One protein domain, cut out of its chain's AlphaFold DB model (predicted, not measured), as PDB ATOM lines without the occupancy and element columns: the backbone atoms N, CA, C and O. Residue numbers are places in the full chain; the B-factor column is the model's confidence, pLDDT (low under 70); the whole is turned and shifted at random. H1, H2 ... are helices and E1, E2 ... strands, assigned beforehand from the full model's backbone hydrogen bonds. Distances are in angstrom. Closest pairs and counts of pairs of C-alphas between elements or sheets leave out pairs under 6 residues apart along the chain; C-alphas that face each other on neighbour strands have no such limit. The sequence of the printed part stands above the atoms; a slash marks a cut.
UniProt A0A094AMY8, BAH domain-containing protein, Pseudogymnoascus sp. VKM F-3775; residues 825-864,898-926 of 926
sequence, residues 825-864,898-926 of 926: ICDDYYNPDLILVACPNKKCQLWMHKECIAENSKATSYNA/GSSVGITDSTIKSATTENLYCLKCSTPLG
ATOM      1  N   ILE A 825     -34.181  23.252 -27.689       88.69
ATOM      2  CA  ILE A 825     -34.292  23.392 -29.155       88.69
ATOM      3  C   ILE A 825     -33.066  22.842 -29.897       88.69
ATOM      4  O   ILE A 825     -33.108  22.722 -31.115       88.69
ATOM      5  N   CYS A 826     -31.983  22.521 -29.181       88.25
ATOM      6  CA  CYS A 826     -30.776  21.920 -29.750       88.25
ATOM      7  C   CYS A 826     -30.888  20.398 -29.954       88.25
ATOM      8  O   CYS A 826     -29.961  19.812 -30.499       88.25
ATOM      9  N   ASP A 827     -31.999  19.778 -29.528       88.25
ATOM     10  CA  ASP A 827     -32.234  18.330 -29.595       88.25
ATOM     11  C   ASP A 827     -31.082  17.525 -28.965       88.25
ATOM     12  O   ASP A 827     -30.542  16.604 -29.570       88.25
ATOM     13  N   ASP A 828     -30.659  17.888 -27.753       86.62
ATOM     14  CA  ASP A 828     -29.455  17.323 -27.121       86.62
ATOM     15  C   ASP A 828     -29.735  16.789 -25.708       86.62
ATOM     16  O   ASP A 828     -30.784  17.062 -25.120       86.62
ATOM     17  N   TYR A 829     -28.822  15.984 -25.177       89.38
ATOM     18  CA  TYR A 829     -28.982  15.266 -23.915       89.38
ATOM     19  C   TYR A 829     -28.770  16.159 -22.686       89.38
ATOM     20  O   TYR A 829     -28.104  17.190 -22.739       89.38
ATOM     21  N   TYR A 830     -29.321  15.742 -21.546       87.25
ATOM     22  CA  TYR A 830     -29.263  16.495 -20.292       87.25
ATOM     23  C   TYR A 830     -28.376  15.808 -19.244       87.25
ATOM     24  O   TYR A 830     -28.496  14.600 -19.023       87.25
ATOM     25  N   ASN A 831     -27.525  16.587 -18.563       89.62
ATOM     26  CA  ASN A 831     -26.799  16.141 -17.372       89.62
ATOM     27  C   ASN A 831     -27.595  16.451 -16.087       89.62
ATOM     28  O   ASN A 831     -27.771  17.634 -15.783       89.62
ATOM     29  N   PRO A 832     -28.014  15.443 -15.295       88.06
ATOM     30  CA  PRO A 832     -28.846  15.646 -14.104       88.06
ATOM     31  C   PRO A 832     -28.191  16.441 -12.966       88.06
ATOM     32  O   PRO A 832     -28.904  16.945 -12.105       88.06
ATOM     33  N   ASP A 833     -26.860  16.594 -12.960       85.62
ATOM     34  CA  ASP A 833     -26.138  17.466 -12.018       85.62
ATOM     35  C   ASP A 833     -26.184  18.964 -12.396       85.62
ATOM     36  O   ASP A 833     -25.645  19.805 -11.668       85.62
ATOM     37  N   LEU A 834     -26.748  19.312 -13.559       84.81
ATOM     38  CA  LEU A 834     -26.882  20.688 -14.043       84.81
ATOM     39  C   LEU A 834     -28.299  21.231 -13.786       84.81
ATOM     40  O   LEU A 834     -29.067  20.677 -13.010       84.81
ATOM     41  N   ILE A 835     -28.635  22.384 -14.374       83.56
ATOM     42  CA  ILE A 835     -29.948  23.021 -14.200       83.56
ATOM     43  C   ILE A 835     -30.655  23.086 -15.550       83.56
ATOM     44  O   ILE A 835     -30.286  23.889 -16.410       83.56
ATOM     45  N   LEU A 836     -31.708  22.287 -15.694       85.38
ATOM     46  CA  LEU A 836     -32.677  22.396 -16.778       85.38
ATOM     47  C   LEU A 836     -33.748  23.439 -16.422       85.38
ATOM     48  O   LEU A 836     -34.226  23.489 -15.290       85.38
ATOM     49  N   VAL A 837     -34.128  24.286 -17.378       86.75
ATOM     50  CA  VAL A 837     -35.084  25.383 -17.159       86.75
ATOM     51  C   VAL A 837     -36.373  25.113 -17.930       86.75
ATOM     52  O   VAL A 837     -36.380  25.128 -19.162       86.75
ATOM     53  N   ALA A 838     -37.472  24.882 -17.212       89.44
ATOM     54  CA  ALA A 838     -38.802  24.740 -17.799       89.44
ATOM     55  C   ALA A 838     -39.373  26.097 -18.246       89.44
ATOM     56  O   ALA A 838     -39.279  27.101 -17.539       89.44
ATOM     57  N   CYS A 839     -40.031  26.130 -19.405       88.69
ATOM     58  CA  CYS A 839     -40.796  27.293 -19.836       88.69
ATOM     59  C   CYS A 839     -42.097  27.435 -19.012       88.69
ATOM     60  O   CYS A 839     -42.920  26.517 -19.028       88.69
ATOM     61  N   PRO A 840     -42.378  28.596 -18.380       86.00
ATOM     62  CA  PRO A 840     -43.600  28.797 -17.592       86.00
ATOM     63  C   PRO A 840     -44.881  28.879 -18.445       86.00
ATOM     64  O   PRO A 840     -45.995  28.825 -17.917       86.00
ATOM     65  N   ASN A 841     -44.759  28.990 -19.773       88.12
ATOM     66  CA  ASN A 841     -45.896  28.918 -20.683       88.12
ATOM     67  C   ASN A 841     -46.402  27.471 -20.789       88.12
ATOM     68  O   ASN A 841     -45.810  26.634 -21.472       88.12
ATOM     69  N   LYS A 842     -47.569  27.203 -20.189       85.94
ATOM     70  CA  LYS A 842     -48.212  25.877 -20.172       85.94
ATOM     71  C   LYS A 842     -48.557  25.294 -21.551       85.94
ATOM     72  O   LYS A 842     -48.835  24.101 -21.623       85.94
ATOM     73  N   LYS A 843     -48.557  26.096 -22.627       88.25
ATOM     74  CA  LYS A 843     -48.697  25.614 -24.016       88.25
ATOM     75  C   LYS A 843     -47.358  25.255 -24.675       88.25
ATOM     76  O   LYS A 843     -47.361  24.623 -25.723       88.25
ATOM     77  N   CYS A 844     -46.234  25.690 -24.106       88.81
ATOM     78  CA  CYS A 844     -44.901  25.464 -24.662       88.81
ATOM     79  C   CYS A 844     -44.275  24.168 -24.136       88.81
ATOM     80  O   CYS A 844     -43.771  23.387 -24.939       88.81
ATOM     81  N   GLN A 845     -44.312  23.957 -22.810       84.88
ATOM     82  CA  GLN A 845     -43.753  22.784 -22.105       84.88
ATOM     83  C   GLN A 845     -42.290  22.447 -22.464       84.88
ATOM     84  O   GLN A 845     -41.828  21.325 -22.266       84.88
ATOM     85  N   LEU A 846     -41.543  23.415 -23.008       90.19
ATOM     86  CA  LEU A 846     -40.153  23.214 -23.384       90.19
ATOM     87  C   LEU A 846     -39.250  23.337 -22.155       90.19
ATOM     88  O   LEU A 846     -39.229  24.372 -21.490       90.19
ATOM     89  N   TRP A 847     -38.459  22.299 -21.931       90.81
ATOM     90  CA  TRP A 847     -37.313  22.290 -21.032       90.81
ATOM     91  C   TRP A 847     -36.046  22.675 -21.804       90.81
ATOM     92  O   TRP A 847     -35.852  22.211 -22.927       90.81
ATOM     93  N   MET A 848     -35.203  23.540 -21.241       91.12
ATOM     94  CA  MET A 848     -34.080  24.174 -21.944       91.12
ATOM     95  C   MET A 848     -32.791  24.137 -21.123       91.12
ATOM     96  O   MET A 848     -32.814  24.376 -19.916       91.12
ATOM     97  N   HIS A 849     -31.656  23.917 -21.788       87.75
ATOM     98  CA  HIS A 849     -30.341  24.024 -21.160       87.75
ATOM     99  C   HIS A 849     -30.031  25.485 -20.801       87.75
ATOM    100  O   HIS A 849     -30.273  26.408 -21.588       87.75
ATOM    101  N   LYS A 850     -29.482  25.699 -19.600       83.62
ATOM    102  CA  LYS A 850     -29.119  27.024 -19.069       83.62
ATOM    103  C   LYS A 850     -28.053  27.724 -19.917       83.62
ATOM    104  O   LYS A 850     -27.993  28.954 -19.963       83.62
ATOM    105  N   GLU A 851     -27.251  26.922 -20.600       83.75
ATOM    106  CA  GLU A 851     -26.191  27.297 -21.520       83.75
ATOM    107  C   GLU A 851     -26.803  27.844 -22.816       83.75
ATOM    108  O   GLU A 851     -26.591  29.017 -23.110       83.75
ATOM    109  N   CYS A 852     -27.695  27.097 -23.482       86.69
ATOM    110  CA  CYS A 852     -28.412  27.562 -24.679       86.69
ATOM    111  C   CYS A 852     -29.238  28.839 -24.425       86.69
ATOM    112  O   CYS A 852     -29.294  29.724 -25.277       86.69
ATOM    113  N   ILE A 853     -29.855  28.980 -23.243       84.19
ATOM    114  CA  ILE A 853     -30.545  30.223 -22.845       84.19
ATOM    115  C   ILE A 853     -29.558  31.401 -22.758       84.19
ATOM    116  O   ILE A 853     -29.847  32.496 -23.243       84.19
ATOM    117  N   ALA A 854     -28.386  31.188 -22.152       79.12
ATOM    118  CA  ALA A 854     -27.362  32.220 -22.017       79.12
ATOM    119  C   ALA A 854     -26.677  32.560 -23.353       79.12
ATOM    120  O   ALA A 854     -26.298  33.709 -23.562       79.12
ATOM    121  N   GLU A 855     -26.529  31.593 -24.257       81.19
ATOM    122  CA  GLU A 855     -26.014  31.794 -25.616       81.19
ATOM    123  C   GLU A 855     -26.998  32.580 -26.480       81.19
ATOM    124  O   GLU A 855     -26.589  33.523 -27.152       81.19
ATOM    125  N   ASN A 856     -28.296  32.278 -26.394       82.88
ATOM    126  CA  ASN A 856     -29.324  33.043 -27.092       82.88
ATOM    127  C   ASN A 856     -29.402  34.499 -26.604       82.88
ATOM    128  O   ASN A 856     -29.505  35.400 -27.434       82.88
ATOM    129  N   SER A 857     -29.318  34.752 -25.288       75.31
ATOM    130  CA  SER A 857     -29.196  36.125 -24.757       75.31
ATOM    131  C   SER A 857     -27.933  36.802 -25.299       75.31
ATOM    132  O   SER A 857     -28.070  37.783 -26.017       75.31
ATOM    133  N   LYS A 858     -26.733  36.217 -25.128       73.12
ATOM    134  CA  LYS A 858     -25.477  36.761 -25.694       73.12
ATOM    135  C   LYS A 858     -25.585  37.120 -27.180       73.12
ATOM    136  O   LYS A 858     -25.123  38.183 -27.581       73.12
ATOM    137  N   ALA A 859     -26.161  36.234 -27.997       77.25
ATOM    138  CA  ALA A 859     -26.342  36.464 -29.427       77.25
ATOM    139  C   ALA A 859     -27.343  37.598 -29.702       77.25
ATOM    140  O   ALA A 859     -27.118  38.406 -30.599       77.25
ATOM    141  N   THR A 860     -28.411  37.696 -28.906       73.81
ATOM    142  CA  THR A 860     -29.394  38.788 -28.979       73.81
ATOM    143  C   THR A 860     -28.743  40.130 -28.638       73.81
ATOM    144  O   THR A 860     -28.841  41.059 -29.435       73.81
ATOM    145  N   SER A 861     -28.011  40.220 -27.524       69.94
ATOM    146  CA  SER A 861     -27.321  41.444 -27.098       69.94
ATOM    147  C   SER A 861     -26.228  41.861 -28.081       69.94
ATOM    148  O   SER A 861     -26.131  43.034 -28.421       69.94
ATOM    149  N   TYR A 862     -25.437  40.909 -28.593       69.19
ATOM    150  CA  TYR A 862     -24.410  41.171 -29.609       69.19
ATOM    151  C   TYR A 862     -25.019  41.708 -30.913       69.19
ATOM    152  O   TYR A 862     -24.511  42.675 -31.474       69.19
ATOM    153  N   ASN A 863     -26.137  41.134 -31.366       72.25
ATOM    154  CA  ASN A 863     -26.864  41.610 -32.548       72.25
ATOM    155  C   ASN A 863     -27.602  42.945 -32.311       72.25
ATOM    156  O   ASN A 863     -27.996  43.592 -33.279       72.25
ATOM    157  N   ALA A 864     -27.797  43.349 -31.052       65.44
ATOM    158  CA  ALA A 864     -28.363  44.640 -30.665       65.44
ATOM    159  C   ALA A 864     -27.304  45.748 -30.489       65.44
ATOM    160  O   ALA A 864     -27.670  46.910 -30.302       65.44
ATOM    161  N   GLY A 898     -30.605  34.863  -9.721       57.62
ATOM    162  CA  GLY A 898     -31.998  34.628 -10.130       57.62
ATOM    163  C   GLY A 898     -32.229  34.555 -11.648       57.62
ATOM    164  O   GLY A 898     -31.520  33.839 -12.360       57.62
ATOM    165  N   SER A 899     -33.255  35.275 -12.106       50.84
ATOM    166  CA  SER A 899     -33.873  35.217 -13.440       50.84
ATOM    167  C   SER A 899     -33.373  36.257 -14.453       50.84
ATOM    168  O   SER A 899     -33.936  36.403 -15.539       50.84
ATOM    169  N   SER A 900     -32.272  36.946 -14.143       54.50
ATOM    170  CA  SER A 900     -31.625  37.891 -15.060       54.50
ATOM    171  C   SER A 900     -30.167  37.531 -15.345       54.50
ATOM    172  O   SER A 900     -29.523  36.770 -14.612       54.50
ATOM    173  N   VAL A 901     -29.628  38.076 -16.435       59.59
ATOM    174  CA  VAL A 901     -28.200  38.003 -16.759       59.59
ATOM    175  C   VAL A 901     -27.617  39.405 -16.768       59.59
ATOM    176  O   VAL A 901     -27.999  40.242 -17.579       59.59
ATOM    177  N   GLY A 902     -26.653  39.629 -15.872       58.00
ATOM    178  CA  GLY A 902     -25.748  40.767 -15.961       58.00
ATOM    179  C   GLY A 902     -24.773  40.564 -17.120       58.00
ATOM    180  O   GLY A 902     -24.027  39.579 -17.134       58.00
ATOM    181  N   ILE A 903     -24.793  41.486 -18.077       59.62
ATOM    182  CA  ILE A 903     -23.899  41.550 -19.231       59.62
ATOM    183  C   ILE A 903     -22.976  42.743 -19.010       59.62
ATOM    184  O   ILE A 903     -23.434  43.879 -18.925       59.62
ATOM    185  N   THR A 904     -21.675  42.488 -18.895       60.03
ATOM    186  CA  THR A 904     -20.667  43.539 -18.710       60.03
ATOM    187  C   THR A 904     -19.870  43.694 -19.991       60.03
ATOM    188  O   THR A 904     -19.122  42.786 -20.352       60.03
ATOM    189  N   ASP A 905     -20.005  44.834 -20.662       59.19
ATOM    190  CA  ASP A 905     -19.171  45.158 -21.817       59.19
ATOM    191  C   ASP A 905     -17.765  45.549 -21.331       59.19
ATOM    192  O   ASP A 905     -17.592  46.501 -20.566       59.19
ATOM    193  N   SER A 906     -16.748  44.796 -21.750       57.28
ATOM    194  CA  SER A 906     -15.354  45.015 -21.352       57.28
ATOM    195  C   SER A 906     -14.724  46.274 -21.962       57.28
ATOM    196  O   SER A 906     -13.705  46.734 -21.446       57.28
ATOM    197  N   THR A 907     -15.311  46.847 -23.017       55.59
ATOM    198  CA  THR A 907     -14.813  48.054 -23.697       55.59
ATOM    199  C   THR A 907     -15.224  49.336 -22.968       55.59
ATOM    200  O   THR A 907     -14.390  50.213 -22.749       55.59
ATOM    201  N   ILE A 908     -16.482  49.413 -22.517       62.81
ATOM    202  CA  ILE A 908     -17.071  50.589 -21.849       62.81
ATOM    203  C   ILE A 908     -17.306  50.399 -20.340       62.81
ATOM    204  O   ILE A 908     -17.693  51.341 -19.652       62.81
ATOM    205  N   LYS A 909     -17.050  49.199 -19.800       55.78
ATOM    206  CA  LYS A 909     -17.200  48.810 -18.380       55.78
ATOM    207  C   LYS A 909     -18.617  48.949 -17.800       55.78
ATOM    208  O   LYS A 909     -18.796  48.787 -16.592       55.78
ATOM    209  N   SER A 910     -19.631  49.204 -18.625       53.12
ATOM    210  CA  SER A 910     -21.032  49.227 -18.199       53.12
ATOM    211  C   SER A 910     -21.574  47.812 -18.000       53.12
ATOM    212  O   SER A 910     -21.296  46.923 -18.806       53.12
ATOM    213  N   ALA A 911     -22.407  47.629 -16.977       57.38
ATOM    214  CA  ALA A 911     -23.181  46.410 -16.771       57.38
ATOM    215  C   ALA A 911     -24.666  46.672 -17.060       57.38
ATOM    216  O   ALA A 911     -25.283  47.516 -16.409       57.38
ATOM    217  N   THR A 912     -25.237  45.946 -18.018       59.62
ATOM    218  CA  THR A 912     -26.683  45.895 -18.280       59.62
ATOM    219  C   THR A 912     -27.270  44.595 -17.735       59.62
ATOM    220  O   THR A 912     -26.552  43.618 -17.518       59.62
ATOM    221  N   THR A 913     -28.581  44.573 -17.493       60.91
ATOM    222  CA  THR A 913     -29.283  43.418 -16.917       60.91
ATOM    223  C   THR A 913     -30.438  43.028 -17.830       60.91
ATOM    224  O   THR A 913     -31.417  43.764 -17.932       60.91
ATOM    225  N   GLU A 914     -30.331  41.874 -18.489       66.06
ATOM    226  CA  GLU A 914     -31.384  41.339 -19.358       66.06
ATOM    227  C   GLU A 914     -32.254  40.302 -18.640       66.06
ATOM    228  O   GLU A 914     -31.762  39.472 -17.869       66.06
ATOM    229  N   ASN A 915     -33.551  40.309 -18.957       70.50
ATOM    230  CA  ASN A 915     -34.461  39.211 -18.633       70.50
ATOM    231  C   ASN A 915     -34.182  38.012 -19.545       70.50
ATOM    232  O   ASN A 915     -33.905  38.176 -20.732       70.50
ATOM    233  N   LEU A 916     -34.316  36.795 -19.017       80.69
ATOM    234  CA  LEU A 916     -34.228  35.582 -19.829       80.69
ATOM    235  C   LEU A 916     -35.577  35.234 -20.473       80.69
ATOM    236  O   LEU A 916     -36.637  35.484 -19.900       80.69
ATOM    237  N   TYR A 917     -35.544  34.620 -21.658       83.75
ATOM    238  CA  TYR A 917     -36.732  34.288 -22.453       83.75
ATOM    239  C   TYR A 917     -36.690  32.842 -22.966       83.75
ATOM    240  O   TYR A 917     -35.628  32.289 -23.243       83.75
ATOM    241  N   CYS A 918     -37.865  32.225 -23.114       88.56
ATOM    242  CA  CYS A 918     -38.009  30.890 -23.687       88.56
ATOM    243  C   CYS A 918     -37.606  30.855 -25.168       88.56
ATOM    244  O   CYS A 918     -38.222  31.530 -25.994       88.56
ATOM    245  N   LEU A 919     -36.679  29.955 -25.502       88.69
ATOM    246  CA  LEU A 919     -36.094  29.756 -26.833       88.69
ATOM    247  C   LEU A 919     -37.092  29.376 -27.948       88.69
ATOM    248  O   LEU A 919     -36.730  29.392 -29.118       88.69
ATOM    249  N   LYS A 920     -38.337  29.012 -27.606       89.56
ATOM    250  CA  LYS A 920     -39.376  28.574 -28.562       89.56
ATOM    251  C   LYS A 920     -40.618  29.471 -28.617       89.56
ATOM    252  O   LYS A 920     -41.376  29.394 -29.579       89.56
ATOM    253  N   CYS A 921     -40.881  30.281 -27.592       89.56
ATOM    254  CA  CYS A 921     -42.109  31.089 -27.526       89.56
ATOM    255  C   CYS A 921     -41.945  32.453 -26.840       89.56
ATOM    256  O   CYS A 921     -42.942  33.033 -26.407       89.56
ATOM    257  N   SER A 922     -40.704  32.922 -26.669       86.50
ATOM    258  CA  SER A 922     -40.336  34.254 -26.158       86.50
ATOM    259  C   SER A 922     -41.047  34.679 -24.865       86.50
ATOM    260  O   SER A 922     -41.218  35.860 -24.585       86.50
ATOM    261  N   THR A 923     -41.484  33.713 -24.056       88.31
ATOM    262  CA  THR A 923     -42.094  33.968 -22.747       88.31
ATOM    263  C   THR A 923     -40.976  34.189 -21.726       88.31
ATOM    264  O   THR A 923     -40.062  33.360 -21.704       88.31
ATOM    265  N   PRO A 924     -41.026  35.244 -20.889       83.19
ATOM    266  CA  PRO A 924     -40.030  35.474 -19.845       83.19
ATOM    267  C   PRO A 924     -39.844  34.260 -18.926       83.19
ATOM    268  O   PRO A 924     -40.812  33.592 -18.558       83.19
ATOM    269  N   LEU A 925     -38.594  33.996 -18.556       76.81
ATOM    270  CA  LEU A 925     -38.178  32.989 -17.584       76.81
ATOM    271  C   LEU A 925     -37.913  33.722 -16.263       76.81
ATOM    272  O   LEU A 925     -36.804  34.202 -16.036       76.81
ATOM    273  N   GLY A 926     -38.987  33.906 -15.486       59.72
ATOM    274  CA  GLY A 926     -39.027  34.728 -14.265       59.72
ATOM    275  C   GLY A 926     -38.388  34.101 -13.032       59.72
ATOM    276  O   GLY A 926     -38.136  32.879 -13.044       59.72
TER     277      GLY A 926
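This is residues 825 to 864 and 898 to 926 of the 926 residues of the protein "BAH domain-containing protein" of Pseudogymnoascus sp. VKM F-3775 (UniProt A0A094AMY8). Two small strand hairpins, E1 with E2 and E3 with E4, lie toward opposite ends of an elongated model, and one helix, H1, runs from the first hairpin toward the second. The hairpins do not form a common sheet, and long unnamed stretches, residues 825 to 835 and 916 to 926, lie outside the named elements. The printed part has 69 residues, with one named helix and four named strands in the order E1, E2, H1, E3, E4; each two-strand sheet is antiparallel. The class is mixed, helices and strands, with under half of the residues in named elements. The whole is only just compact, close to loose, with a radius of gyration of the C-alphas of 13.1 A and spans of 38 by 25 by 22 A.

E1, residues 836 to 838, begins with C-alpha 836 at (-32.677, 22.396, -16.778). E2 is residues 847 to 849. H1, residues 850 to 863, is 20.0 A long. E3, residues 900 to 904, is 12.9 A long, and E4, residues 911 to 915, is 13.5 A long, ending with C-alpha 915 at (-34.461, 39.211, -18.633).

In the hairpin E1 and E2, N 837 and O 848 are 2.9 A apart, within hydrogen-bond range. A tight link joins E2 to H1, in which every O i to N i+4 pair is within hydrogen-bond range. The closest C-alphas of H1 and E3, those of Ala 854 and Val 901, are 7.9 A apart. In the hairpin E3 and E4, N 903 and O 912 are 2.8 A apart, within hydrogen-bond range. E1 and E3 are apart, as are E2 and E4.

The two C-alphas farthest apart, those of Lys 843 and Thr 907, are 40.6 A apart. Residues 865 to 897 are not printed, and C-alphas 864 and 898 are 23.1 A apart across the cut. Of the links printed whole, none is long. Confidence is low, under 70, at residues 861 to 862, 864, 898 to 914 and 926, the chain's last residue.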